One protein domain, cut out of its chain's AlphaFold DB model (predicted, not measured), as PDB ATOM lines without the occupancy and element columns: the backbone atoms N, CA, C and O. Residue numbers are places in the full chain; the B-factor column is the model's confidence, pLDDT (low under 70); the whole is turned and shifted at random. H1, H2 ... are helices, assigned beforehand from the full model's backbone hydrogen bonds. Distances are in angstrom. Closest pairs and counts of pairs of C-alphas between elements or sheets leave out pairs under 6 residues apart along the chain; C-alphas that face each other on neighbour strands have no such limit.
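What this domain is: This is residues 14 to 85 of the 85 residues of an uncharacterized protein of Euryarchaeota archaeon (UniProt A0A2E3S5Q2). A long helix, H3, forms one arm of an open, flat zigzag; it makes a corner with the short helix H2, and beyond a looped link a second long helix, H1, forms the other arm. The 72 residues, with three named helices in the order H1, H2, H3 and no named strand, are all helix in class. The whole is extended, with a radius of gyration of the C-alphas of 20.8 A and spans of 58 by 42 by 12 A.

Where its parts are: H3, residues 60 to 84, is 36.6 A long and ends at C-alpha 84 (57.921, 35.401, -6.462). H2 holds residues 46 to 58. H1, residues 14 to 36, is 32.6 A long and begins at C-alpha 14 (61.692, 1.344, -38.649).

How they stand to each other: H3 and H2 are close but not clearly touching; their closest C-alphas, those of Trp 61 and Leu 55, are 6.2 A apart. Their lines are about perpendicular, at 88 degrees. H1 is apart from H2 and H3. In H1, H2 and H3 every O i to N i+4 pair is within hydrogen-bond range.

The domain as a whole: The C-alphas farthest apart, of Leu 36 and Asp 85, are 61.7 A apart. The printed part has no cut and no long link. In this model residue 85 alone has pLDDT under 70.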
ATOM      1  N   MET A  14      62.685   2.038 -37.834       85.44
ATOM      2  CA  MET A  14      61.692   1.344 -38.649       85.44
ATOM      3  C   MET A  14      60.247   1.546 -38.159       85.44
ATOM      4  O   MET A  14      59.347   1.689 -38.978       85.44
ATOM      5  N   ALA A  15      59.991   1.617 -36.851       85.81
ATOM      6  CA  ALA A  15      58.655   1.928 -36.341       85.81
ATOM      7  C   ALA A  15      58.219   3.343 -36.756       85.81
ATOM      8  O   ALA A  15      57.100   3.520 -37.235       85.81
ATOM      9  N   LYS A  16      59.132   4.323 -36.685       87.81
ATOM     10  CA  LYS A  16      58.882   5.703 -37.141       87.81
ATOM     11  C   LYS A  16      58.550   5.744 -38.637       87.81
ATOM     12  O   LYS A  16      57.573   6.368 -39.041       87.81
ATOM     13  N   VAL A  17      59.314   5.027 -39.464       92.19
ATOM     14  CA  VAL A  17      59.073   4.942 -40.916       92.19
ATOM     15  C   VAL A  17      57.737   4.260 -41.228       92.19
ATOM     16  O   VAL A  17      56.978   4.760 -42.056       92.19
ATOM     17  N   LEU A  18      57.412   3.153 -40.553       93.75
ATOM     18  CA  LEU A  18      56.144   2.447 -40.746       93.75
ATOM     19  C   LEU A  18      54.942   3.322 -40.366       93.75
ATOM     20  O   LEU A  18      53.936   3.314 -41.071       93.75
ATOM     21  N   LEU A  19      55.062   4.096 -39.285       92.19
ATOM     22  CA  LEU A  19      54.050   5.049 -38.836       92.19
ATOM     23  C   LEU A  19      53.837   6.151 -39.885       92.19
ATOM     24  O   LEU A  19      52.709   6.428 -40.280       92.19
ATOM     25  N   VAL A  20      54.913   6.740 -40.413       94.88
ATOM     26  CA  VAL A  20      54.797   7.761 -41.468       94.88
ATOM     27  C   VAL A  20      54.129   7.191 -42.724       94.88
ATOM     28  O   VAL A  20      53.224   7.814 -43.280       94.88
ATOM     29  N   VAL A  21      54.520   5.988 -43.157       96.12
ATOM     30  CA  VAL A  21      53.923   5.329 -44.331       96.12
ATOM     31  C   VAL A  21      52.448   4.996 -44.097       96.12
ATOM     32  O   VAL A  21      51.638   5.181 -45.005       96.12
ATOM     33  N   SER A  22      52.072   4.547 -42.897       93.69
ATOM     34  CA  SER A  22      50.677   4.231 -42.581       93.69
ATOM     35  C   SER A  22      49.797   5.481 -42.549       93.69
ATOM     36  O   SER A  22      48.695   5.448 -43.095       93.69
ATOM     37  N   ILE A  23      50.299   6.603 -42.019       94.25
ATOM     38  CA  ILE A  23      49.603   7.896 -42.064       94.25
ATOM     39  C   ILE A  23      49.404   8.347 -43.512       94.25
ATOM     40  O   ILE A  23      48.289   8.691 -43.898       94.25
ATOM     41  N   LEU A  24      50.458   8.321 -44.333       96.56
ATOM     42  CA  LEU A  24      50.367   8.737 -45.736       96.56
ATOM     43  C   LEU A  24      49.403   7.847 -46.533       96.56
ATOM     44  O   LEU A  24      48.594   8.355 -47.309       96.56
ATOM     45  N   GLY A  25      49.446   6.532 -46.308       95.50
ATOM     46  CA  GLY A  25      48.512   5.583 -46.907       95.50
ATOM     47  C   GLY A  25      47.065   5.856 -46.492       95.50
ATOM     48  O   GLY A  25      46.182   5.914 -47.346       95.50
ATOM     49  N   ALA A  26      46.824   6.101 -45.201       92.38
ATOM     50  CA  ALA A  26      45.506   6.474 -44.700       92.38
ATOM     51  C   ALA A  26      45.012   7.787 -45.328       92.38
ATOM     52  O   ALA A  26      43.872   7.852 -45.781       92.38
ATOM     53  N   MET A  27      45.869   8.808 -45.446       92.44
ATOM     54  CA  MET A  27      45.515  10.071 -46.101       92.44
ATOM     55  C   MET A  27      45.143   9.882 -47.574       92.44
ATOM     56  O   MET A  27      44.138  10.427 -48.021       92.44
ATOM     57  N   ALA A  28      45.911   9.090 -48.326       94.56
ATOM     58  CA  ALA A  28      45.608   8.810 -49.728       94.56
ATOM     59  C   ALA A  28      44.250   8.105 -49.891       94.56
ATOM     60  O   ALA A  28      43.464   8.474 -50.765       94.56
ATOM     61  N   LEU A  29      43.943   7.138 -49.020       93.12
ATOM     62  CA  LEU A  29      42.647   6.456 -49.002       93.12
ATOM     63  C   LEU A  29      41.497   7.398 -48.621       93.12
ATOM     64  O   LEU A  29      40.431   7.316 -49.225       93.12
ATOM     65  N   LEU A  30      41.708   8.314 -47.673       90.88
ATOM     66  CA  LEU A  30      40.713   9.324 -47.294       90.88
ATOM     67  C   LEU A  30      40.421  10.298 -48.443       90.88
ATOM     68  O   LEU A  30      39.261  10.622 -48.695       90.88
ATOM     69  N   ILE A  31      41.452  10.726 -49.178       91.00
ATOM     70  CA  ILE A  31      41.285  11.567 -50.371       91.00
ATOM     71  C   ILE A  31      40.500  10.808 -51.445       91.00
ATOM     72  O   ILE A  31      39.545  11.346 -52.001       91.00
ATOM     73  N   LEU A  32      40.864   9.549 -51.711       94.00
ATOM     74  CA  LEU A  32      40.152   8.707 -52.671       94.00
ATOM     75  C   LEU A  32      38.680   8.526 -52.276       94.00
ATOM     76  O   LEU A  32      37.805   8.652 -53.130       94.00
ATOM     77  N   TYR A  33      38.402   8.287 -50.993       91.25
ATOM     78  CA  TYR A  33      37.042   8.201 -50.467       91.25
ATOM     79  C   TYR A  33      36.249   9.483 -50.741       91.25
ATOM     80  O   TYR A  33      35.146   9.404 -51.274       91.25
ATOM     81  N   GLY A  34      36.822  10.655 -50.446       88.50
ATOM     82  CA  GLY A  34      36.155  11.941 -50.671       88.50
ATOM     83  C   GLY A  34      35.825  12.217 -52.144       88.50
ATOM     84  O   GLY A  34      34.841  12.893 -52.435       88.50
ATOM     85  N   VAL A  35      36.611  11.669 -53.077       92.88
ATOM     86  CA  VAL A  35      36.331  11.747 -54.522       92.88
ATOM     87  C   VAL A  35      35.255  10.745 -54.950       92.88
ATOM     88  O   VAL A  35      34.397  11.087 -55.761       92.88
ATOM     89  N   LEU A  36      35.287   9.513 -54.427       93.00
ATOM     90  CA  LEU A  36      34.322   8.459 -54.770       93.00
ATOM     91  C   LEU A  36      32.927   8.717 -54.190       93.00
ATOM     92  O   LEU A  36      31.930   8.378 -54.827       93.00
ATOM     93  N   PHE A  37      32.860   9.299 -52.996       91.00
ATOM     94  CA  PHE A  37      31.624   9.546 -52.263       91.00
ATOM     95  C   PHE A  37      31.500  11.041 -51.927       91.00
ATOM     96  O   PHE A  37      31.741  11.471 -50.798       91.00
ATOM     97  N   PRO A  38      31.150  11.880 -52.914       85.12
ATOM     98  CA  PRO A  38      30.973  13.304 -52.679       85.12
ATOM     99  C   PRO A  38      29.731  13.558 -51.811       85.12
ATOM    100  O   PRO A  38      28.644  13.059 -52.098       85.12
ATOM    101  N   GLY A  39      29.887  14.370 -50.764       81.94
ATOM    102  CA  GLY A  39      28.794  14.769 -49.867       81.94
ATOM    103  C   GLY A  39      28.491  13.793 -48.725       81.94
ATOM    104  O   GLY A  39      27.623  14.096 -47.911       81.94
ATOM    105  N   SER A  40      29.193  12.662 -48.634       85.88
ATOM    106  CA  SER A  40      29.170  11.804 -47.444       85.88
ATOM    107  C   SER A  40      30.230  12.231 -46.434       85.88
ATOM    108  O   SER A  40      31.308  12.696 -46.812       85.88
ATOM    109  N   ASP A  41      29.940  12.024 -45.152       85.38
ATOM    110  CA  ASP A  41      30.882  12.311 -44.076       85.38
ATOM    111  C   ASP A  41      32.171  11.500 -44.220       85.38
ATOM    112  O   ASP A  41      32.161  10.321 -44.578       85.38
ATOM    113  N   ILE A  42      33.305  12.137 -43.921       85.31
ATOM    114  CA  ILE A  42      34.601  11.466 -43.992       85.31
ATOM    115  C   ILE A  42      34.657  10.380 -42.903       85.31
ATOM    116  O   ILE A  42      34.445  10.693 -41.724       85.31
ATOM    117  N   PRO A  43      34.972   9.119 -43.245       81.88
ATOM    118  CA  PRO A  43      35.032   8.027 -42.285       81.88
ATOM    119  C   PRO A  43      36.036   8.345 -41.173       81.88
ATOM    120  O   PRO A  43      37.083   8.942 -41.416       81.88
ATOM    121  N   ALA A  44      35.683   7.964 -39.944       78.81
ATOM    122  CA  ALA A  44      36.374   8.286 -38.688       78.81
ATOM    123  C   ALA A  44      36.364   9.768 -38.248       78.81
ATOM    124  O   ALA A  44      36.538  10.035 -37.062       78.81
ATOM    125  N   LEU A  45      36.130  10.729 -39.147       80.44
ATOM    126  CA  LEU A  45      36.101  12.164 -38.819       80.44
ATOM    127  C   LEU A  45      34.676  12.728 -38.697       80.44
ATOM    128  O   LEU A  45      34.468  13.683 -37.951       80.44
ATOM    129  N   GLY A  46      33.698  12.123 -39.378       81.19
ATOM    130  CA  GLY A  46      32.294  12.548 -39.374       81.19
ATOM    131  C   GLY A  46      31.679  12.624 -37.979       81.19
ATOM    132  O   GLY A  46      31.106  13.647 -37.612       81.19
ATOM    133  N   ASP A  47      31.885  11.593 -37.157       86.31
ATOM    134  CA  ASP A  47      31.343  11.545 -35.795       86.31
ATOM    135  C   ASP A  47      31.912  12.667 -34.919       86.31
ATOM    136  O   ASP A  47      31.178  13.337 -34.198       86.31
ATOM    137  N   VAL A  48      33.218  12.936 -35.024       84.19
ATOM    138  CA  VAL A  48      33.884  14.002 -34.263       84.19
ATOM    139  C   VAL A  48      33.354  15.372 -34.679       84.19
ATOM    140  O   VAL A  48      33.035  16.196 -33.820       84.19
ATOM    141  N   VAL A  49      33.198  15.610 -35.984       85.62
ATOM    142  CA  VAL A  49      32.620  16.854 -36.516       85.62
ATOM    143  C   VAL A  49      31.160  17.010 -36.081       85.62
ATOM    144  O   VAL A  49      30.755  18.103 -35.683       85.62
ATOM    145  N   SER A  50      30.377  15.931 -36.082       85.81
ATOM    146  CA  SER A  50      28.991  15.931 -35.607       85.81
ATOM    147  C   SER A  50      28.894  16.226 -34.107       85.81
ATOM    148  O   SER A  50      28.030  16.986 -33.675       85.81
ATOM    149  N   LEU A  51      29.795  15.675 -33.293       87.50
ATOM    150  CA  LEU A  51      29.854  15.959 -31.859       87.50
ATOM    151  C   LEU A  51      30.250  17.415 -31.591       87.50
ATOM    152  O   LEU A  51      29.637  18.071 -30.750       87.50
ATOM    153  N   LEU A  52      31.232  17.944 -32.326       86.00
ATOM    154  CA  LEU A  52      31.662  19.343 -32.240       86.00
ATOM    155  C   LEU A  52      30.557  20.309 -32.678       86.00
ATOM    156  O   LEU A  52      30.340  21.326 -32.021       86.00
ATOM    157  N   SER A  53      29.838  19.996 -33.758       86.12
ATOM    158  CA  SER A  53      28.722  20.823 -34.222       86.12
ATOM    159  C   SER A  53      27.565  20.798 -33.221       86.12
ATOM    160  O   SER A  53      27.031  21.854 -32.877       86.12
ATOM    161  N   GLY A  54      27.248  19.627 -32.661       88.31
ATOM    162  CA  GLY A  54      26.285  19.478 -31.575       88.31
ATOM    163  C   GLY A  54      26.683  20.280 -30.335       88.31
ATOM    164  O   GLY A  54      25.859  20.997 -29.773       88.31
ATOM    165  N   LEU A  55      27.959  20.237 -29.951       88.69
ATOM    166  CA  LEU A  55      28.515  20.988 -28.824       88.69
ATOM    167  C   LEU A  55      28.440  22.508 -29.038       88.69
ATOM    168  O   LEU A  55      28.058  23.246 -28.125       88.69
ATOM    169  N   ALA A  56      28.773  22.972 -30.243       86.12
ATOM    170  CA  ALA A  56      28.717  24.382 -30.617       86.12
ATOM    171  C   ALA A  56      27.274  24.917 -30.612       86.12
ATOM    172  O   ALA A  56      27.027  26.022 -30.131       86.12
ATOM    173  N   ASN A  57      26.307  24.117 -31.072       90.62
ATOM    174  CA  ASN A  57      24.891  24.503 -31.100       90.62
ATOM    175  C   ASN A  57      24.178  24.320 -29.745       90.62
ATOM    176  O   ASN A  57      23.142  24.924 -29.494       90.62
ATOM    177  N   SER A  58      24.737  23.500 -28.852       89.56
ATOM    178  CA  SER A  58      24.175  23.169 -27.536       89.56
ATOM    179  C   SER A  58      24.308  24.290 -26.494       89.56
ATOM    180  O   SER A  58      23.645  24.236 -25.458       89.56
ATOM    181  N   GLY A  59      25.197  25.264 -26.703       85.06
ATOM    182  CA  GLY A  59      25.516  26.289 -25.702       85.06
ATOM    183  C   GLY A  59      26.379  25.800 -24.526       85.06
ATOM    184  O   GLY A  59      26.886  26.635 -23.777       85.06
ATOM    185  N   ILE A  60      26.640  24.487 -24.386       90.50
ATOM    186  CA  ILE A  60      27.574  23.947 -23.375       90.50
ATOM    187  C   ILE A  60      28.982  24.539 -23.539       90.50
ATOM    188  O   ILE A  60      29.698  24.711 -22.553       90.50
ATOM    189  N   TRP A  61      29.394  24.864 -24.769       91.12
ATOM    190  CA  TRP A  61      30.735  25.377 -25.058       91.12
ATOM    191  C   TRP A  61      31.075  26.653 -24.267       91.12
ATOM    192  O   TRP A  61      32.235  26.861 -23.927       91.12
ATOM    193  N   ILE A  62      30.075  27.454 -23.876       92.25
ATOM    194  CA  ILE A  62      30.254  28.634 -23.012       92.25
ATOM    195  C   ILE A  62      30.773  28.221 -21.627       92.25
ATOM    196  O   ILE A  62      31.686  28.847 -21.089       92.25
ATOM    197  N   PHE A  63      30.247  27.129 -21.065       93.44
ATOM    198  CA  PHE A  63      30.722  26.581 -19.793       93.44
ATOM    199  C   PHE A  63      32.134  26.004 -19.921       93.44
ATOM    200  O   PHE A  63      32.944  26.185 -19.015       93.44
ATOM    201  N   LEU A  64      32.461  25.370 -21.054       92.81
ATOM    202  CA  LEU A  64      33.817  24.871 -21.316       92.81
ATOM    203  C   LEU A  64      34.843  26.010 -21.362       92.81
ATOM    204  O   LEU A  64      35.909  25.894 -20.760       92.81
ATOM    205  N   ILE A  65      34.503  27.135 -21.999       94.56
ATOM    206  CA  ILE A  65      35.338  28.344 -21.983       94.56
ATOM    207  C   ILE A  65      35.477  28.893 -20.559       94.56
ATOM    208  O   ILE A  65      36.585  29.220 -20.141       94.56
ATOM    209  N   GLY A  66      34.388  28.947 -19.788       95.62
ATOM    210  CA  GLY A  66      34.425  29.390 -18.391       95.62
ATOM    211  C   GLY A  66      35.352  28.542 -17.517       95.62
ATOM    212  O   GLY A  66      36.140  29.088 -16.746       95.62
ATOM    213  N   ILE A  67      35.316  27.217 -17.680       96.06
ATOM    214  CA  ILE A  67      36.224  26.291 -16.991       96.06
ATOM    215  C   ILE A  67      37.671  26.542 -17.416       96.06
ATOM    216  O   ILE A  67      38.547  26.603 -16.558       96.06
ATOM    217  N   LEU A  68      37.932  26.724 -18.713       96.25
ATOM    218  CA  LEU A  68      39.284  26.936 -19.232       96.25
ATOM    219  C   LEU A  68      39.895  28.247 -18.718       96.25
ATOM    220  O   LEU A  68      41.044  28.269 -18.283       96.25
ATOM    221  N   VAL A  69      39.104  29.322 -18.697       96.38
ATOM    222  CA  VAL A  69      39.505  30.615 -18.128       96.38
ATOM    223  C   VAL A  69      39.701  30.508 -16.615       96.38
ATOM    224  O   VAL A  69      40.719  30.964 -16.099       96.38
ATOM    225  N   GLY A  70      38.770  29.876 -15.896       96.12
ATOM    226  CA  GLY A  70      38.873  29.674 -14.448       96.12
ATOM    227  C   GLY A  70      40.110  28.868 -14.057       96.12
ATOM    228  O   GLY A  70      40.864  29.268 -13.171       96.12
ATOM    229  N   PHE A  71      40.367  27.775 -14.768       96.75
ATOM    230  CA  PHE A  71      41.562  26.960 -14.591       96.75
ATOM    231  C   PHE A  71      42.835  27.739 -14.927       96.75
ATOM    232  O   PHE A  71      43.795  27.695 -14.163       96.75
ATOM    233  N   GLY A  72      42.824  28.514 -16.017       95.81
ATOM    234  CA  GLY A  72      43.928  29.393 -16.395       95.81
ATOM    235  C   GLY A  72      44.261  30.426 -15.317       95.81
ATOM    236  O   GLY A  72      45.433  30.643 -15.027       95.81
ATOM    237  N   MET A  73      43.255  31.007 -14.657       95.88
ATOM    238  CA  MET A  73      43.471  31.933 -13.539       95.88
ATOM    239  C   MET A  73      44.088  31.247 -12.318       95.88
ATOM    240  O   MET A  73      44.983  31.813 -11.691       95.88
ATOM    241  N   ILE A  74      43.644  30.032 -11.982       95.81
ATOM    242  CA  ILE A  74      44.240  29.247 -10.889       95.81
ATOM    243  C   ILE A  74      45.708  28.947 -11.211       95.81
ATOM    244  O   ILE A  74      46.582  29.204 -10.388       95.81
ATOM    245  N   PHE A  75      45.986  28.478 -12.429       94.38
ATOM    246  CA  PHE A  75      47.346  28.200 -12.890       94.38
ATOM    247  C   PHE A  75      48.236  29.443 -12.869       94.38
ATOM    248  O   PHE A  75      49.370  29.370 -12.406       94.38
ATOM    249  N   ALA A  76      47.722  30.588 -13.319       92.69
ATOM    250  CA  ALA A  76      48.456  31.847 -13.310       92.69
ATOM    251  C   ALA A  76      48.809  32.306 -11.889       92.69
ATOM    252  O   ALA A  76      49.916  32.782 -11.672       92.69
ATOM    253  N   ASN A  77      47.911  32.124 -10.914       94.06
ATOM    254  CA  ASN A  77      48.198  32.451  -9.513       94.06
ATOM    255  C   ASN A  77      49.258  31.525  -8.912       94.06
ATOM    256  O   ASN A  77      50.170  31.996  -8.242       94.06
ATOM    257  N   VAL A  78      49.160  30.218  -9.169       94.38
ATOM    258  CA  VAL A  78      50.149  29.244  -8.681       94.38
ATOM    259  C   VAL A  78      51.524  29.521  -9.287       94.38
ATOM    260  O   VAL A  78      52.519  29.526  -8.571       94.38
ATOM    261  N   LEU A  79      51.584  29.788 -10.594       92.31
ATOM    262  CA  LEU A  79      52.835  30.087 -11.283       92.31
ATOM    263  C   LEU A  79      53.405  31.447 -10.863       92.31
ATOM    264  O   LEU A  79      54.605  31.558 -10.667       92.31
ATOM    265  N   GLY A  80      52.555  32.462 -10.696       90.25
ATOM    266  CA  GLY A  80      52.955  33.775 -10.196       90.25
ATOM    267  C   GLY A  80      53.570  33.690  -8.801       90.25
ATOM    268  O   GLY A  80      54.668  34.194  -8.607       90.25
ATOM    269  N   GLY A  81      52.927  32.968  -7.878       86.69
ATOM    270  CA  GLY A  81      53.476  32.745  -6.539       86.69
ATOM    271  C   GLY A  81      54.786  31.953  -6.545       86.69
ATOM    272  O   GLY A  81      55.696  32.277  -5.800       86.69
ATOM    273  N   ALA A  82      54.925  30.961  -7.429       86.31
ATOM    274  CA  ALA A  82      56.161  30.183  -7.560       86.31
ATOM    275  C   ALA A  82      57.333  30.957  -8.196       86.31
ATOM    276  O   ALA A  82      58.465  30.489  -8.127       86.31
ATOM    277  N   LEU A  83      57.067  32.080  -8.870       83.50
ATOM    278  CA  LEU A  83      58.089  32.959  -9.450       83.50
ATOM    279  C   LEU A  83      58.477  34.114  -8.513       83.50
ATOM    280  O   LEU A  83      59.463  34.797  -8.782       83.50
ATOM    281  N   GLU A  84      57.674  34.370  -7.479       79.00
ATOM    282  CA  GLU A  84      57.921  35.401  -6.462       79.00
ATOM    283  C   GLU A  84      58.783  34.894  -5.287       79.00
ATOM    284  O   GLU A  84      59.360  35.720  -4.578       79.00
ATOM    285  N   ASP A  85      58.902  33.569  -5.125       58.78
ATOM    286  CA  ASP A  85      59.844  32.865  -4.229       58.78
ATOM    287  C   ASP A  85      61.220  32.634  -4.892       58.78
ATOM    288  O   ASP A  85      62.249  32.742  -4.179       58.78
TER     289      ASP A  85